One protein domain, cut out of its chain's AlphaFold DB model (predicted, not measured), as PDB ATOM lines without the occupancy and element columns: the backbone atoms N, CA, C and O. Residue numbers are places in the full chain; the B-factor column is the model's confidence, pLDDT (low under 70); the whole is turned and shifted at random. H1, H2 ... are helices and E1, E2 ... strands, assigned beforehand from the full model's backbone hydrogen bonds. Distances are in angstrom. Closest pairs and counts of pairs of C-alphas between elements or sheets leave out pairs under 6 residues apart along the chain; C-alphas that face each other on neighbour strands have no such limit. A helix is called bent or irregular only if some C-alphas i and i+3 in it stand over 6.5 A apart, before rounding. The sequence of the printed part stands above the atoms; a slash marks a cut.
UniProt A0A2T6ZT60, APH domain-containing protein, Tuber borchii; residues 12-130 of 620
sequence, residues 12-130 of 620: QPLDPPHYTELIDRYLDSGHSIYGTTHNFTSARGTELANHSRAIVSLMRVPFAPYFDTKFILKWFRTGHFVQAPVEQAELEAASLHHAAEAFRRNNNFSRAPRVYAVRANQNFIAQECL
ATOM      1  N   GLN A  12     -22.231   8.359  53.840       35.91
ATOM      2  CA  GLN A  12     -22.030   9.788  54.111       35.91
ATOM      3  C   GLN A  12     -20.818  10.325  53.337       35.91
ATOM      4  O   GLN A  12     -19.734   9.742  53.446       35.91
ATOM      5  N   PRO A  13     -20.949  11.442  52.592       40.44
ATOM      6  CA  PRO A  13     -19.802  12.092  51.979       40.44
ATOM      7  C   PRO A  13     -18.820  12.463  53.083       40.44
ATOM      8  O   PRO A  13     -19.149  13.167  54.037       40.44
ATOM      9  N   LEU A  14     -17.614  11.924  52.968       50.91
ATOM     10  CA  LEU A  14     -16.560  12.168  53.933       50.91
ATOM     11  C   LEU A  14     -16.209  13.652  53.901       50.91
ATOM     12  O   LEU A  14     -16.067  14.222  52.817       50.91
ATOM     13  N   ASP A  15     -16.069  14.265  55.080       52.25
ATOM     14  CA  ASP A  15     -15.664  15.665  55.189       52.25
ATOM     15  C   ASP A  15     -14.434  15.909  54.297       52.25
ATOM     16  O   ASP A  15     -13.400  15.258  54.509       52.25
ATOM     17  N   PRO A  16     -14.504  16.833  53.316       60.31
ATOM     18  CA  PRO A  16     -13.459  16.996  52.307       60.31
ATOM     19  C   PRO A  16     -12.040  17.153  52.885       60.31
ATOM     20  O   PRO A  16     -11.128  16.521  52.356       60.31
ATOM     21  N   PRO A  17     -11.825  17.899  53.993       66.06
ATOM     22  CA  PRO A  17     -10.496  18.024  54.595       66.06
ATOM     23  C   PRO A  17      -9.952  16.711  55.175       66.06
ATOM     24  O   PRO A  17      -8.784  16.388  54.971       66.06
ATOM     25  N   HIS A  18     -10.795  15.936  55.866       67.88
ATOM     26  CA  HIS A  18     -10.393  14.658  56.463       67.88
ATOM     27  C   HIS A  18     -10.111  13.603  55.388       67.88
ATOM     28  O   HIS A  18      -9.197  12.790  55.530       67.88
ATOM     29  N   TYR A  19     -10.880  13.631  54.297       71.56
ATOM     30  CA  TYR A  19     -10.702  12.714  53.182       71.56
ATOM     31  C   TYR A  19      -9.407  12.981  52.400       71.56
ATOM     32  O   TYR A  19      -8.653  12.046  52.131       71.56
ATOM     33  N   THR A  20      -9.103  14.252  52.118       74.44
ATOM     34  CA  THR A  20      -7.826  14.668  51.520       74.44
ATOM     35  C   THR A  20      -6.634  14.248  52.381       74.44
ATOM     36  O   THR A  20      -5.731  13.589  51.872       74.44
ATOM     37  N   GLU A  21      -6.656  14.526  53.691       78.25
ATOM     38  CA  GLU A  21      -5.554  14.169  54.601       78.25
ATOM     39  C   GLU A  21      -5.299  12.653  54.642       78.25
ATOM     40  O   GLU A  21      -4.157  12.191  54.724       78.25
ATOM     41  N   LEU A  22      -6.363  11.851  54.575       78.69
ATOM     42  CA  LEU A  22      -6.248  10.401  54.566       78.69
ATOM     43  C   LEU A  22      -5.700   9.861  53.239       78.69
ATOM     44  O   LEU A  22      -4.814   9.002  53.260       78.69
ATOM     45  N   ILE A  23      -6.193  10.360  52.102       82.81
ATOM     46  CA  ILE A  23      -5.636  10.010  50.792       82.81
ATOM     47  C   ILE A  23      -4.153  10.377  50.753       82.81
ATOM     48  O   ILE A  23      -3.340   9.539  50.375       82.81
ATOM     49  N   ASP A  24      -3.785  11.568  51.226       83.62
ATOM     50  CA  ASP A  24      -2.394  12.011  51.299       83.62
ATOM     51  C   ASP A  24      -1.511  11.021  52.072       83.62
ATOM     52  O   ASP A  24      -0.499  10.555  51.548       83.62
ATOM     53  N   ARG A  25      -1.928  10.611  53.276       83.12
ATOM     54  CA  ARG A  25      -1.188   9.616  54.076       83.12
ATOM     55  C   ARG A  25      -1.090   8.256  53.392       83.12
ATOM     56  O   ARG A  25      -0.067   7.575  53.521       83.12
ATOM     57  N   TYR A  26      -2.148   7.831  52.702       86.06
ATOM     58  CA  TYR A  26      -2.150   6.565  51.976       86.06
ATOM     59  C   TYR A  26      -1.167   6.593  50.804       86.06
ATOM     60  O   TYR A  26      -0.411   5.637  50.626       86.06
ATOM     61  N   LEU A  27      -1.132   7.697  50.056       87.56
ATOM     62  CA  LEU A  27      -0.192   7.916  48.960       87.56
ATOM     63  C   LEU A  27       1.258   7.929  49.463       87.56
ATOM     64  O   LEU A  27       2.100   7.232  48.895       87.56
ATOM     65  N   ASP A  28       1.537   8.638  50.560       85.38
ATOM     66  CA  ASP A  28       2.879   8.711  51.153       85.38
ATOM     67  C   ASP A  28       3.356   7.326  51.632       85.38
ATOM     68  O   ASP A  28       4.491   6.912  51.371       85.38
ATOM     69  N   SER A  29       2.465   6.564  52.276       84.06
ATOM     70  CA  SER A  29       2.749   5.195  52.727       84.06
ATOM     71  C   SER A  29       2.962   4.241  51.550       84.06
ATOM     72  O   SER A  29       3.890   3.434  51.563       84.06
ATOM     73  N   GLY A  30       2.123   4.343  50.516       83.88
ATOM     74  CA  GLY A  30       2.235   3.547  49.298       83.88
ATOM     75  C   GLY A  30       3.562   3.784  48.585       83.88
ATOM     76  O   GLY A  30       4.281   2.836  48.275       83.88
ATOM     77  N   HIS A  31       3.944   5.045  48.396       79.69
ATOM     78  CA  HIS A  31       5.217   5.379  47.766       79.69
ATOM     79  C   HIS A  31       6.418   4.859  48.575       79.69
ATOM     80  O   HIS A  31       7.338   4.284  47.999       79.69
ATOM     81  N   SER A  32       6.378   4.984  49.907       84.31
ATOM     82  CA  SER A  32       7.425   4.480  50.806       84.31
ATOM     83  C   SER A  32       7.595   2.953  50.739       84.31
ATOM     84  O   SER A  32       8.716   2.455  50.671       84.31
ATOM     85  N   ILE A  33       6.491   2.197  50.708       87.19
ATOM     86  CA  ILE A  33       6.511   0.723  50.725       87.19
ATOM     87  C   ILE A  33       6.896   0.133  49.361       87.19
ATOM     88  O   ILE A  33       7.662  -0.827  49.298       87.19
ATOM     89  N   TYR A  34       6.356   0.678  48.268       87.19
ATOM     90  CA  TYR A  34       6.497   0.094  46.926       87.19
ATOM     91  C   TYR A  34       7.606   0.751  46.084       87.19
ATOM     92  O   TYR A  34       7.896   0.295  44.973       87.19
ATOM     93  N   GLY A  35       8.230   1.817  46.594       82.44
ATOM     94  CA  GLY A  35       9.384   2.513  46.017       82.44
ATOM     95  C   GLY A  35       9.091   3.353  44.769       82.44
ATOM     96  O   GLY A  35       9.807   4.312  44.497       82.44
ATOM     97  N   THR A  36       8.047   3.027  44.002       82.00
ATOM     98  CA  THR A  36       7.606   3.799  42.833       82.00
ATOM     99  C   THR A  36       6.083   3.862  42.754       82.00
ATOM    100  O   THR A  36       5.388   2.941  43.190       82.00
ATOM    101  N   THR A  37       5.554   4.927  42.142       81.75
ATOM    102  CA  THR A  37       4.110   5.068  41.879       81.75
ATOM    103  C   THR A  37       3.589   3.924  41.014       81.75
ATOM    104  O   THR A  37       2.524   3.393  41.301       81.75
ATOM    105  N   HIS A  38       4.367   3.482  40.021       82.31
ATOM    106  CA  HIS A  38       4.005   2.361  39.152       82.31
ATOM    107  C   HIS A  38       3.849   1.035  39.913       82.31
ATOM    108  O   HIS A  38       2.876   0.308  39.711       82.31
ATOM    109  N   ASN A  39       4.781   0.718  40.816       86.81
ATOM    110  CA  ASN A  39       4.677  -0.485  41.644       86.81
ATOM    111  C   ASN A  39       3.487  -0.388  42.600       86.81
ATOM    112  O   ASN A  39       2.774  -1.367  42.800       86.81
ATOM    113  N   PHE A  40       3.256   0.798  43.169       88.25
ATOM    114  CA  PHE A  40       2.131   1.031  44.063       88.25
ATOM    115  C   PHE A  40       0.783   0.844  43.353       88.25
ATOM    116  O   PHE A  40      -0.064   0.105  43.856       88.25
ATOM    117  N   THR A  41       0.594   1.441  42.170       86.19
ATOM    118  CA  THR A  41      -0.631   1.266  41.369       86.19
ATOM    119  C   THR A  41      -0.818  -0.183  40.942       86.19
ATOM    120  O   THR A  41      -1.923  -0.696  41.042       86.19
ATOM    121  N   SER A  42       0.254  -0.872  40.544       85.69
ATOM    122  CA  SER A  42       0.183  -2.281  40.129       85.69
ATOM    123  C   SER A  42      -0.162  -3.223  41.288       85.69
ATOM    124  O   SER A  42      -0.844  -4.223  41.095       85.69
ATOM    125  N   ALA A  43       0.306  -2.919  42.502       85.56
ATOM    126  CA  ALA A  43       0.081  -3.760  43.675       85.56
ATOM    127  C   ALA A  43      -1.259  -3.496  44.381       85.56
ATOM    128  O   ALA A  43      -1.768  -4.375  45.077       85.56
ATOM    129  N   ARG A  44      -1.797  -2.271  44.287       87.25
ATOM    130  CA  ARG A  44      -2.940  -1.816  45.107       87.25
ATOM    131  C   ARG A  44      -4.100  -1.224  44.317       87.25
ATOM    132  O   ARG A  44      -5.161  -1.018  44.903       87.25
ATOM    133  N   GLY A  45      -3.901  -0.923  43.042       85.75
ATOM    134  CA  GLY A  45      -4.914  -0.366  42.158       85.75
ATOM    135  C   GLY A  45      -5.466  -1.396  41.181       85.75
ATOM    136  O   GLY A  45      -4.861  -2.431  40.915       85.75
ATOM    137  N   THR A  46      -6.632  -1.088  40.625       87.88
ATOM    138  CA  THR A  46      -7.138  -1.712  39.398       87.88
ATOM    139  C   THR A  46      -6.819  -0.774  38.241       87.88
ATOM    140  O   THR A  46      -7.278   0.368  38.235       87.88
ATOM    141  N   GLU A  47      -5.995  -1.212  37.292       84.69
ATOM    142  CA  GLU A  47      -5.653  -0.405  36.118       84.69
ATOM    143  C   GLU A  47      -6.906  -0.199  35.253       84.69
ATOM    144  O   GLU A  47      -7.506  -1.163  34.787       84.69
ATOM    145  N   LEU A  48      -7.317   1.061  35.076       81.19
ATOM    146  CA  LEU A  48      -8.447   1.434  34.219       81.19
ATOM    147  C   LEU A  48      -7.976   1.805  32.816       81.19
ATOM    148  O   LEU A  48      -8.634   1.492  31.829       81.19
ATOM    149  N   ALA A  49      -6.838   2.494  32.729       78.88
ATOM    150  CA  ALA A  49      -6.239   2.872  31.464       78.88
ATOM    151  C   ALA A  49      -4.720   2.928  31.575       78.88
ATOM    152  O   ALA A  49      -4.147   3.355  32.578       78.88
ATOM    153  N   ASN A  50      -4.070   2.537  30.488       80.25
ATOM    154  CA  ASN A  50      -2.626   2.515  30.355       80.25
ATOM    155  C   ASN A  50      -2.291   2.953  28.937       80.25
ATOM    156  O   ASN A  50      -2.217   2.157  28.004       80.25
ATOM    157  N   HIS A  51      -2.164   4.265  28.769       73.19
ATOM    158  CA  HIS A  51      -1.866   4.876  27.483       73.19
ATOM    159  C   HIS A  51      -0.462   5.477  27.491       73.19
ATOM    160  O   HIS A  51       0.277   5.425  28.476       73.19
ATOM    161  N   SER A  52      -0.058   6.046  26.360       68.12
ATOM    162  CA  SER A  52       1.262   6.660  26.204       68.12
ATOM    163  C   SER A  52       1.515   7.833  27.163       68.12
ATOM    164  O   SER A  52       2.673   8.118  27.446       68.12
ATOM    165  N   ARG A  53       0.458   8.489  27.672       71.88
ATOM    166  CA  ARG A  53       0.541   9.738  28.458       71.88
ATOM    167  C   ARG A  53       0.385   9.521  29.964       71.88
ATOM    168  O   ARG A  53       1.063  10.184  30.743       71.88
ATOM    169  N   ALA A  54      -0.456   8.580  30.389       79.56
ATOM    170  CA  ALA A  54      -0.685   8.308  31.801       79.56
ATOM    171  C   ALA A  54      -1.075   6.847  32.060       79.56
ATOM    172  O   ALA A  54      -1.523   6.116  31.170       79.56
ATOM    173  N   ILE A  55      -0.883   6.437  33.310       84.56
ATOM    174  CA  ILE A  55      -1.556   5.289  33.910       84.56
ATOM    175  C   ILE A  55      -2.670   5.837  34.788       84.56
ATOM    176  O   ILE A  55      -2.424   6.660  35.669       84.56
ATOM    177  N   VAL A  56      -3.885   5.360  34.558       87.88
ATOM    178  CA  VAL A  56      -5.060   5.677  35.361       87.88
ATOM    179  C   VAL A  56      -5.437   4.420  36.123       87.88
ATOM    180  O   VAL A  56      -5.682   3.368  35.531       87.88
ATOM    181  N   SER A  57      -5.461   4.506  37.446       90.31
ATOM    182  CA  SER A  57      -5.791   3.378  38.314       90.31
ATOM    183  C   SER A  57      -6.902   3.748  39.282       90.31
ATOM    184  O   SER A  57      -6.867   4.803  39.914       90.31
ATOM    185  N   LEU A  58      -7.871   2.852  39.430       89.56
ATOM    186  CA  LEU A  58      -8.842   2.899  40.510       89.56
ATOM    187  C   LEU A  58      -8.167   2.394  41.783       89.56
ATOM    188  O   LEU A  58      -7.781   1.229  41.878       89.56
ATOM    189  N   MET A  59      -8.033   3.270  42.767       86.94
ATOM    190  CA  MET A  59      -7.449   2.962  44.063       86.94
ATOM    191  C   MET A  59      -8.550   2.809  45.105       86.94
ATOM    192  O   MET A  59      -9.566   3.500  45.054       86.94
ATOM    193  N   ARG A  60      -8.320   1.931  46.085       82.94
ATOM    194  CA  ARG A  60      -9.179   1.785  47.266       82.94
ATOM    195  C   ARG A  60      -8.379   2.024  48.536       82.94
ATOM    196  O   ARG A  60      -7.269   1.500  48.674       82.94
ATOM    197  N   VAL A  61      -8.938   2.801  49.458       74.19
ATOM    198  CA  VAL A  61      -8.358   3.008  50.790       74.19
ATOM    199  C   VAL A  61      -8.556   1.733  51.627       74.19
ATOM    200  O   VAL A  61      -9.691   1.302  51.825       74.19
ATOM    201  N   PRO A  62      -7.480   1.116  52.151       70.44
ATOM    202  CA  PRO A  62      -7.572  -0.170  52.841       70.44
ATOM    203  C   PRO A  62      -7.690  -0.055  54.370       70.44
ATOM    204  O   PRO A  62      -7.541  -1.064  55.057       70.44
ATOM    205  N   PHE A  63      -7.873   1.146  54.925       64.31
ATOM    206  CA  PHE A  63      -7.811   1.393  56.368       64.31
ATOM    207  C   PHE A  63      -9.144   1.890  56.934       64.31
ATOM    208  O   PHE A  63      -9.842   2.698  56.323       64.31
ATOM    209  N   ALA A  64      -9.456   1.457  58.157       51.88
ATOM    210  CA  ALA A  64     -10.589   1.968  58.920       51.88
ATOM    211  C   ALA A  64     -10.462   3.487  59.154       51.88
ATOM    212  O   ALA A  64      -9.350   3.965  59.381       51.88
ATOM    213  N   PRO A  65     -11.574   4.242  59.211       56.09
ATOM    214  CA  PRO A  65     -12.967   3.813  59.050       56.09
ATOM    215  C   PRO A  65     -13.483   3.804  57.598       56.09
ATOM    216  O   PRO A  65     -14.659   3.531  57.392       56.09
ATOM    217  N   TYR A  66     -12.626   4.076  56.616       59.22
ATOM    218  CA  TYR A  66     -12.989   4.377  55.227       59.22
ATOM    219  C   TYR A  66     -12.682   3.214  54.277       59.22
ATOM    220  O   TYR A  66     -12.172   3.412  53.173       59.22
ATOM    221  N   PHE A  67     -12.926   1.986  54.741       59.06
ATOM    222  CA  PHE A  67     -12.779   0.809  53.889       59.06
ATOM    223  C   PHE A  67     -13.639   0.994  52.632       59.06
ATOM    224  O   PHE A  67     -14.771   1.459  52.726       59.06
ATOM    225  N   ASP A  68     -13.060   0.677  51.475       59.09
ATOM    226  CA  ASP A  68     -13.687   0.762  50.150       59.09
ATOM    227  C   ASP A  68     -13.904   2.161  49.563       59.09
ATOM    228  O   ASP A  68     -14.467   2.261  48.469       59.09
ATOM    229  N   THR A  69     -13.379   3.241  50.163       70.06
ATOM    230  CA  THR A  69     -13.424   4.523  49.446       70.06
ATOM    231  C   THR A  69     -12.549   4.475  48.193       70.06
ATOM    232  O   THR A  69     -11.340   4.222  48.259       70.06
ATOM    233  N   LYS A  70     -13.196   4.700  47.045       79.12
ATOM    234  CA  LYS A  70     -12.615   4.667  45.705       79.12
ATOM    235  C   LYS A  70     -12.125   6.060  45.300       79.12
ATOM    236  O   LYS A  70     -12.820   7.057  45.490       79.12
ATOM    237  N   PHE A  71     -10.950   6.127  44.691       85.31
ATOM    238  CA  PHE A  71     -10.452   7.334  44.034       85.31
ATOM    239  C   PHE A  71      -9.646   6.963  42.792       85.31
ATOM    240  O   PHE A  71      -9.128   5.852  42.681       85.31
ATOM    241  N   ILE A  72      -9.536   7.892  41.852       89.31
ATOM    242  CA  ILE A  72      -8.694   7.734  40.672       89.31
ATOM    243  C   ILE A  72      -7.308   8.268  40.997       89.31
ATOM    244  O   ILE A  72      -7.159   9.427  41.376       89.31
ATOM    245  N   LEU A  73      -6.290   7.434  40.821       91.62
ATOM    246  CA  LEU A  73      -4.896   7.853  40.804       91.62
ATOM    247  C   LEU A  73      -4.435   7.900  39.350       91.62
ATOM    248  O   LEU A  73      -4.329   6.863  38.693       91.62
ATOM    249  N   LYS A  74      -4.186   9.109  38.849       90.31
ATOM    250  CA  LYS A  74      -3.673   9.342  37.499       90.31
ATOM    251  C   LYS A  74      -2.200   9.714  37.590       90.31
ATOM    252  O   LYS A  74      -1.855  10.776  38.103       90.31
ATOM    253  N   TRP A  75      -1.341   8.815  37.125       87.38
ATOM    254  CA  TRP A  75       0.108   8.980  37.086       87.38
ATOM    255  C   TRP A  75       0.576   9.281  35.663       87.38
ATOM    256  O   TRP A  75       0.430   8.450  34.766       87.38
ATOM    257  N   PHE A  76       1.167  10.453  35.452       81.06
ATOM    258  CA  PHE A  76       1.636  10.906  34.145       81.06
ATOM    259  C   PHE A  76       2.996  10.288  33.811       81.06
ATOM    260  O   PHE A  76       3.970  10.379  34.567       81.06
ATOM    261  N   ARG A  77       3.078   9.665  32.634       74.75
ATOM    262  CA  ARG A  77       4.273   9.002  32.108       74.75
ATOM    263  C   ARG A  77       5.209  10.021  31.473       74.75
ATOM    264  O   ARG A  77       5.289  10.151  30.260       74.75
ATOM    265  N   THR A  78       5.972  10.715  32.305       63.97
ATOM    266  CA  THR A  78       6.951  11.726  31.859       63.97
ATOM    267  C   THR A  78       8.375  11.157  31.691       63.97
ATOM    268  O   THR A  78       9.312  11.881  31.363       63.97
ATOM    269  N   GLY A  79       8.555   9.847  31.925       48.09
ATOM    270  CA  GLY A  79       9.840   9.218  32.265       48.09
ATOM    271  C   GLY A  79      10.818   8.877  31.135       48.09
ATOM    272  O   GLY A  79      11.932   8.455  31.432       48.09
ATOM    273  N   HIS A  80      10.484   9.063  29.858       44.12
ATOM    274  CA  HIS A  80      11.391   8.693  28.760       44.12
ATOM    275  C   HIS A  80      11.468   9.769  27.691       44.12
ATOM    276  O   HIS A  80      11.066   9.553  26.560       44.12
ATOM    277  N   PHE A  81      12.068  10.898  28.052       39.81
ATOM    278  CA  PHE A  81      12.196  12.093  27.229       39.81
ATOM    279  C   PHE A  81      10.930  12.980  27.262       39.81
ATOM    280  O   PHE A  81       9.986  12.788  26.511       39.81
ATOM    281  N   VAL A  82      11.030  14.069  28.040       47.28
ATOM    282  CA  VAL A  82      10.709  15.416  27.543       47.28
ATOM    283  C   VAL A  82       9.300  16.016  27.829       47.28
ATOM    284  O   VAL A  82       8.787  16.827  27.078       47.28
ATOM    285  N   GLN A  83       8.700  15.802  28.992       50.84
ATOM    286  CA  GLN A  83       7.692  16.750  29.521       50.84
ATOM    287  C   GLN A  83       8.228  17.342  30.822       50.84
ATOM    288  O   GLN A  83       8.888  16.611  31.556       50.84
ATOM    289  N   ALA A  84       8.024  18.639  31.100       50.78
ATOM    290  CA  ALA A  84       8.385  19.204  32.402       50.78
ATOM    291  C   ALA A  84       7.576  18.449  33.467       50.78
ATOM    292  O   ALA A  84       6.364  18.648  33.538       50.78
ATOM    293  N   PRO A  85       8.193  17.541  34.246       51.06
ATOM    294  CA  PRO A  85       7.446  16.492  34.937       51.06
ATOM    295  C   PRO A  85       6.407  17.061  35.920       51.06
ATOM    296  O   PRO A  85       5.297  16.552  36.033       51.06
ATOM    297  N   VAL A  86       6.747  18.202  36.518       57.50
ATOM    298  CA  VAL A  86       6.006  18.893  37.577       57.50
ATOM    299  C   VAL A  86       4.693  19.519  37.086       57.50
ATOM    300  O   VAL A  86       3.695  19.497  37.798       57.50
ATOM    301  N   GLU A  87       4.660  20.039  35.858       66.06
ATOM    302  CA  GLU A  87       3.594  20.960  35.440       66.06
ATOM    303  C   GLU A  87       2.307  20.250  35.004       66.06
ATOM    304  O   GLU A  87       1.252  20.872  35.001       66.06
ATOM    305  N   GLN A  88       2.351  18.957  34.663       74.56
ATOM    306  CA  GLN A  88       1.170  18.270  34.129       74.56
ATOM    307  C   GLN A  88       0.130  17.942  35.202       74.56
ATOM    308  O   GLN A  88      -1.066  18.157  35.008       74.56
ATOM    309  N   ALA A  89       0.593  17.441  36.348       78.62
ATOM    310  CA  ALA A  89      -0.271  17.182  37.492       78.62
ATOM    311  C   ALA A  89      -0.858  18.488  38.043       78.62
ATOM    312  O   ALA A  89      -2.027  18.534  38.415       78.62
ATOM    313  N   GLU A  90      -0.058  19.556  38.062       76.75
ATOM    314  CA  GLU A  90      -0.514  20.887  38.458       76.75
ATOM    315  C   GLU A  90      -1.513  21.464  37.453       76.75
ATOM    316  O   GLU A  90      -2.530  22.012  37.876       76.75
ATOM    317  N   LEU A  91      -1.268  21.299  36.146       76.44
ATOM    318  CA  LEU A  91      -2.180  21.727  35.090       76.44
ATOM    319  C   LEU A  91      -3.538  21.050  35.232       76.44
ATOM    320  O   LEU A  91      -4.539  21.744  35.363       76.44
ATOM    321  N   GLU A  92      -3.590  19.717  35.208       81.50
ATOM    322  CA  GLU A  92      -4.878  19.024  35.261       81.50
ATOM    323  C   GLU A  92      -5.620  19.363  36.558       81.50
ATOM    324  O   GLU A  92      -6.820  19.629  36.524       81.50
ATOM    325  N   ALA A  93      -4.910  19.463  37.686       79.94
ATOM    326  CA  ALA A  93      -5.520  19.862  38.947       79.94
ATOM    327  C   ALA A  93      -6.085  21.294  38.924       79.94
ATOM    328  O   ALA A  93      -7.199  21.527  39.404       79.94
ATOM    329  N   ALA A  94      -5.358  22.248  38.335       77.00
ATOM    330  CA  ALA A  94      -5.842  23.611  38.141       77.00
ATOM    331  C   ALA A  94      -7.072  23.635  37.226       77.00
ATOM    332  O   ALA A  94      -8.102  24.197  37.594       77.00
ATOM    333  N   SER A  95      -7.014  22.954  36.086       81.25
ATOM    334  CA  SER A  95      -8.125  22.852  35.140       81.25
ATOM    335  C   SER A  95      -9.386  22.275  35.784       81.25
ATOM    336  O   SER A  95     -10.463  22.858  35.653       81.25
ATOM    337  N   LEU A  96      -9.250  21.198  36.563       83.94
ATOM    338  CA  LEU A  96     -10.343  20.595  37.333       83.94
ATOM    339  C   LEU A  96     -10.938  21.573  38.347       83.94
ATOM    340  O   LEU A  96     -12.159  21.691  38.451       83.94
ATOM    341  N   HIS A  97     -10.091  22.307  39.072       79.19
ATOM    342  CA  HIS A  97     -10.544  23.318  40.023       79.19
ATOM    343  C   HIS A  97     -11.351  24.428  39.333       79.19
ATOM    344  O   HIS A  97     -12.415  24.819  39.818       79.19
ATOM    345  N   HIS A  98     -10.884  24.914  38.182       80.81
ATOM    346  CA  HIS A  98     -11.549  25.994  37.455       80.81
ATOM    347  C   HIS A  98     -12.859  25.525  36.829       80.81
ATOM    348  O   HIS A  98     -13.847  26.255  36.867       80.81
ATOM    349  N   ALA A  99     -12.886  24.304  36.293       84.81
ATOM    350  CA  ALA A  99     -14.091  23.689  35.762       84.81
ATOM    351  C   ALA A  99     -15.143  23.477  36.859       84.81
ATOM    352  O   ALA A  99     -16.306  23.829  36.671       84.81
ATOM    353  N   ALA A 100     -14.739  22.973  38.029       81.44
ATOM    354  CA  ALA A 100     -15.633  22.805  39.173       81.44
ATOM    355  C   ALA A 100     -16.254  24.140  39.614       81.44
ATOM    356  O   ALA A 100     -17.451  24.203  39.891       81.44
ATOM    357  N   GLU A 101     -15.463  25.213  39.638       77.62
ATOM    358  CA  GLU A 101     -15.949  26.553  39.967       77.62
ATOM    359  C   GLU A 101     -16.916  27.098  38.908       77.62
ATOM    360  O   GLU A 101     -17.958  27.662  39.252       77.62
ATOM    361  N   ALA A 102     -16.602  26.885  37.628       81.62
ATOM    362  CA  ALA A 102     -17.454  27.266  36.510       81.62
ATOM    363  C   ALA A 102     -18.823  26.580  36.596       81.62
ATOM    364  O   ALA A 102     -19.853  27.246  36.492       81.62
ATOM    365  N   PHE A 103     -18.845  25.268  36.843       84.81
ATOM    366  CA  PHE A 103     -20.090  24.522  37.002       84.81
ATOM    367  C   PHE A 103     -20.865  24.984  38.225       84.81
ATOM    368  O   PHE A 103     -21.990  25.432  38.066       84.81
ATOM    369  N   ARG A 104     -20.236  25.028  39.407       80.25
ATOM    370  CA  ARG A 104     -20.875  25.443  40.667       80.25
ATOM    371  C   ARG A 104     -21.596  26.791  40.579       80.25
ATOM    372  O   ARG A 104     -22.603  26.990  41.251       80.25
ATOM    373  N   ARG A 105     -21.058  27.737  39.805       76.12
ATOM    374  CA  ARG A 105     -21.657  29.067  39.622       76.12
ATOM    375  C   ARG A 105     -22.826  29.077  38.646       76.12
ATOM    376  O   ARG A 105     -23.681  29.940  38.778       76.12
ATOM    377  N   ASN A 106     -22.835  28.181  37.663       79.62
ATOM    378  CA  ASN A 106     -23.687  28.315  36.484       79.62
ATOM    379  C   ASN A 106     -24.704  27.193  36.315       79.62
ATOM    380  O   ASN A 106     -25.667  27.395  35.594       79.62
ATOM    381  N   ASN A 107     -24.508  26.027  36.919       76.88
ATOM    382  CA  ASN A 107     -25.474  24.937  36.896       76.88
ATOM    383  C   ASN A 107     -25.279  24.014  38.111       76.88
ATOM    384  O   ASN A 107     -24.302  24.119  38.848       76.88
ATOM    385  N   ASN A 108     -26.220  23.105  38.335       71.75
ATOM    386  CA  ASN A 108     -26.190  22.157  39.457       71.75
ATOM    387  C   ASN A 108     -26.062  20.685  39.029       71.75
ATOM    388  O   ASN A 108     -25.983  19.813  39.890       71.75
ATOM    389  N   PHE A 109     -26.021  20.394  37.724       72.25
ATOM    390  CA  PHE A 109     -25.961  19.020  37.214       72.25
ATOM    391  C   PHE A 109     -24.578  18.623  36.673       72.25
ATOM    392  O   PHE A 109     -24.258  17.438  36.632       72.25
ATOM    393  N   SER A 110     -23.753  19.585  36.241       79.69
ATOM    394  CA  SER A 110     -22.404  19.308  35.734       79.69
ATOM    395  C   SER A 110     -21.384  19.327  36.867       79.69
ATOM    396  O   SER A 110     -21.451  20.170  37.759       79.69
ATOM    397  N   ARG A 111     -20.375  18.456  36.803       81.19
ATOM    398  CA  ARG A 111     -19.221  18.510  37.713       81.19
ATOM    399  C   ARG A 111     -17.910  18.177  37.008       81.19
ATOM    400  O   ARG A 111     -17.883  17.507  35.980       81.19
ATOM    401  N   ALA A 112     -16.821  18.649  37.602       84.12
ATOM    402  CA  ALA A 112     -15.469  18.177  37.331       84.12
ATOM    403  C   ALA A 112     -15.008  17.324  38.526       84.12
ATOM    404  O   ALA A 112     -15.403  17.639  39.655       84.12
ATOM    405  N   PRO A 113     -14.203  16.266  38.313       83.81
ATOM    406  CA  PRO A 113     -13.647  15.475  39.404       83.81
ATOM    407  C   PRO A 113     -12.981  16.353  40.466       83.81
ATOM    408  O   PRO A 113     -12.124  17.185  40.157       83.81
ATOM    409  N   ARG A 114     -13.334  16.166  41.742       82.00
ATOM    410  CA  ARG A 114     -12.612  16.838  42.824       82.00
ATOM    411  C   ARG A 114     -11.186  16.303  42.921       82.00
ATOM    412  O   ARG A 114     -10.983  15.101  43.044       82.00
ATOM    413  N   VAL A 115     -10.208  17.198  42.969       83.31
ATOM    414  CA  VAL A 115      -8.815  16.840  43.256       83.31
ATOM    415  C   VAL A 115      -8.650  16.648  44.762       83.31
ATOM    416  O   VAL A 115      -8.921  17.561  45.540       83.31
ATOM    417  N   TYR A 116      -8.213  15.461  45.176       84.25
ATOM    418  CA  TYR A 116      -7.919  15.156  46.576       84.25
ATOM    419  C   TYR A 116      -6.467  15.439  46.926       84.25
ATOM    420  O   TYR A 116      -6.215  15.978  47.995       84.25
ATOM    421  N   ALA A 117      -5.534  15.095  46.036       85.88
ATOM    422  CA  ALA A 117      -4.110  15.310  46.246       85.88
ATOM    423  C   ALA A 117      -3.384  15.574  44.926       85.88
ATOM    424  O   ALA A 117      -3.680  14.953  43.903       85.88
ATOM    425  N   VAL A 118      -2.374  16.442  44.975       83.50
ATOM    426  CA  VAL A 118      -1.443  16.697  43.868       83.50
ATOM    427  C   VAL A 118      -0.034  16.391  44.354       83.50
ATOM    428  O   VAL A 118       0.410  16.917  45.377       83.50
ATOM    429  N   ARG A 119       0.685  15.525  43.638       83.19
ATOM    430  CA  ARG A 119       2.102  15.233  43.886       83.19
ATOM    431  C   ARG A 119       2.886  15.546  42.624       83.19
ATOM    432  O   ARG A 119       3.290  14.651  41.887       83.19
ATOM    433  N   ALA A 120       3.112  16.838  42.397       75.94
ATOM    434  CA  ALA A 120       3.803  17.345  41.215       75.94
ATOM    435  C   ALA A 120       5.207  16.734  41.055       75.94
ATOM    436  O   ALA A 120       5.557  16.278  39.978       75.94
ATOM    437  N   ASN A 121       5.967  16.576  42.145       74.19
ATOM    438  CA  ASN A 121       7.294  15.933  42.123       74.19
ATOM    439  C   ASN A 121       7.272  14.442  41.733       74.19
ATOM    440  O   ASN A 121       8.308  13.875  41.397       74.19
ATOM    441  N   GLN A 122       6.112  13.794  41.835       77.56
ATOM    442  CA  GLN A 122       5.910  12.378  41.512       77.56
ATOM    443  C   GLN A 122       5.004  12.206  40.277       77.56
ATOM    444  O   GLN A 122       4.678  11.078  39.906       77.56
ATOM    445  N   ASN A 123       4.627  13.321  39.637       78.62
ATOM    446  CA  ASN A 123       3.777  13.444  38.455       78.62
ATOM    447  C   ASN A 123       2.478  12.647  38.574       78.62
ATOM    448  O   ASN A 123       2.146  11.857  37.691       78.62
ATOM    449  N   PHE A 124       1.738  12.813  39.667       85.81
ATOM    450  CA  PHE A 124       0.394  12.251  39.748       85.81
ATOM    451  C   PHE A 124      -0.591  13.160  40.468       85.81
ATOM    452  O   PHE A 124      -0.218  13.999  41.296       85.81
ATOM    453  N   ILE A 125      -1.863  12.923  40.169       87.69
ATOM    454  CA  ILE A 125      -3.008  13.472  40.890       87.69
ATOM    455  C   ILE A 125      -3.874  12.331  41.421       87.69
ATOM    456  O   ILE A 125      -4.044  11.301  40.762       87.69
ATOM    457  N   ALA A 126      -4.425  12.518  42.615       89.62
ATOM    458  CA  ALA A 126      -5.522  11.714  43.128       89.62
ATOM    459  C   ALA A 126      -6.805  12.539  43.037       89.62
ATOM    460  O   ALA A 126      -6.849  13.667  43.532       89.62
ATOM    461  N   GLN A 127      -7.837  11.983  42.416       88.25
ATOM    462  CA  GLN A 127      -9.086  12.682  42.133       88.25
ATOM    463  C   GLN A 127     -10.316  11.801  42.350       88.25
ATOM    464  O   GLN A 127     -10.222  10.576  42.468       88.25
ATOM    465  N   GLU A 128     -11.478  12.441  42.421       83.00
ATOM    466  CA  GLU A 128     -12.784  11.803  42.520       83.00
ATOM    467  C   GLU A 128     -12.989  10.804  41.387       83.00
ATOM    468  O   GLU A 128     -12.742  11.090  40.214       83.00
ATOM    469  N   CYS A 129     -13.468   9.617  41.747       82.81
ATOM    470  CA  CYS A 129     -14.004   8.685  40.775       82.81
ATOM    471  C   CYS A 129     -15.434   9.117  40.459       82.81
ATOM    472  O   CYS A 129     -16.325   8.894  41.274       82.81
ATOM    473  N   LEU A 130     -15.652   9.738  39.299       76.62
ATOM    474  CA  LEU A 130     -17.006  10.027  38.835       76.62
ATOM    475  C   LEU A 130     -17.678   8.715  38.400       76.62
ATOM    476  O   LEU A 130     -17.214   8.109  37.433       76.62
TER     477      LEU A 130
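What this domain is: This is residues 12 to 130 of the 620 residues of the protein "APH domain-containing protein" of Tuber borchii (UniProt A0A2T6ZT60). A strongly twisted sheet of five strands forms the middle layer, with the long helix H3 over one face and H1 and the short H2 over the other. H3 and H1 cover the E5 and E4 part of the sheet from opposite faces, while H2 meets H1 at a corner and packs mainly on E2. The printed part has 119 residues, with named elements in the order H1, H2, E1, E2, E3, H3, E4, E5, class mixed. The sheet runs E1, E2, E3, E5, E4, all antiparallel. The whole is compact, with a radius of gyration of the C-alphas of 14.4 A and spans of 41 by 38 by 22 A.

How they stand to each other: E1, residues 45 to 50, E2, residues 54 to 60, and E3, residues 70 to 76, form a meander, each strand the antiparallel neighbour of the one before. N 46 and O 58 are 2.9 A apart, and N 57 and O 73 are 2.9 A apart, both within hydrogen-bond range. E5, residues 124 to 128, is antiparallel to E3, with N 72 and O 127 at 2.8 A. E4, residues 115 to 119, forms a hairpin with E5, with N 126 and O 117 at 2.9 A. H3, residues 85 to 106, is on the sheet at a height of 10.7 A, over E5 and E4, and runs along the strands, at 9 degrees to E5 on the local plane. Its closest C-alphas to E5 are Ala 89 and Phe 124, 5.5 A. E3, H3 and E4 form a split strand-helix-strand unit, two strands running the same way with E5 between them, and its crossover is right-handed. H1, residues 16 to 34, is on the opposite face at a height of 7.9 A, slantwise to the strands; the C-alphas of Thr 20 and Tyr 116 in E4 are its closest there, 5.0 A. H2, residues 37 to 44, is on the same face as H1 at a height of 8.2 A; its closest C-alphas to E2 are Thr 41 and Ser 57, 6.4 A. H1, with residues 30 to 34 alone, and H2 touch only at the corner, about perpendicular at 80 degrees, closest at the C-alphas of Tyr 34 and Phe 40, 5.3 A. H3 is apart from H1 and H2. Every O i to N i+4 pair is within hydrogen-bond range in H1 and H2, and 16 of 18 in H3.

Where its parts are: H1 begins at C-alpha 16 (-13.459, 16.996, 52.307) and is 26.7 A long; H2 is 10.4 A. E1 is 12.4 A, E2 18.8 A and E3 19.4 A. H3, 33.3 A, ends at C-alpha 106 (-23.687, 28.315, 36.484) and is irregular, but only just: C-alphas 85 and 88 are 6.6 A apart. E4 is 11.1 A; E5, 13.5 A, ends at C-alpha 128 (-12.784, 11.803, 42.520).

The domain as a whole: The C-alphas farthest apart are those of Gln 12 and Phe 81, 43.6 A. The printed part has no cut, and no link is long. Mean pLDDT of the printed part is 76.3, with residues 12 to 18, 52, 63 to 68 and 78 to 87 under 70.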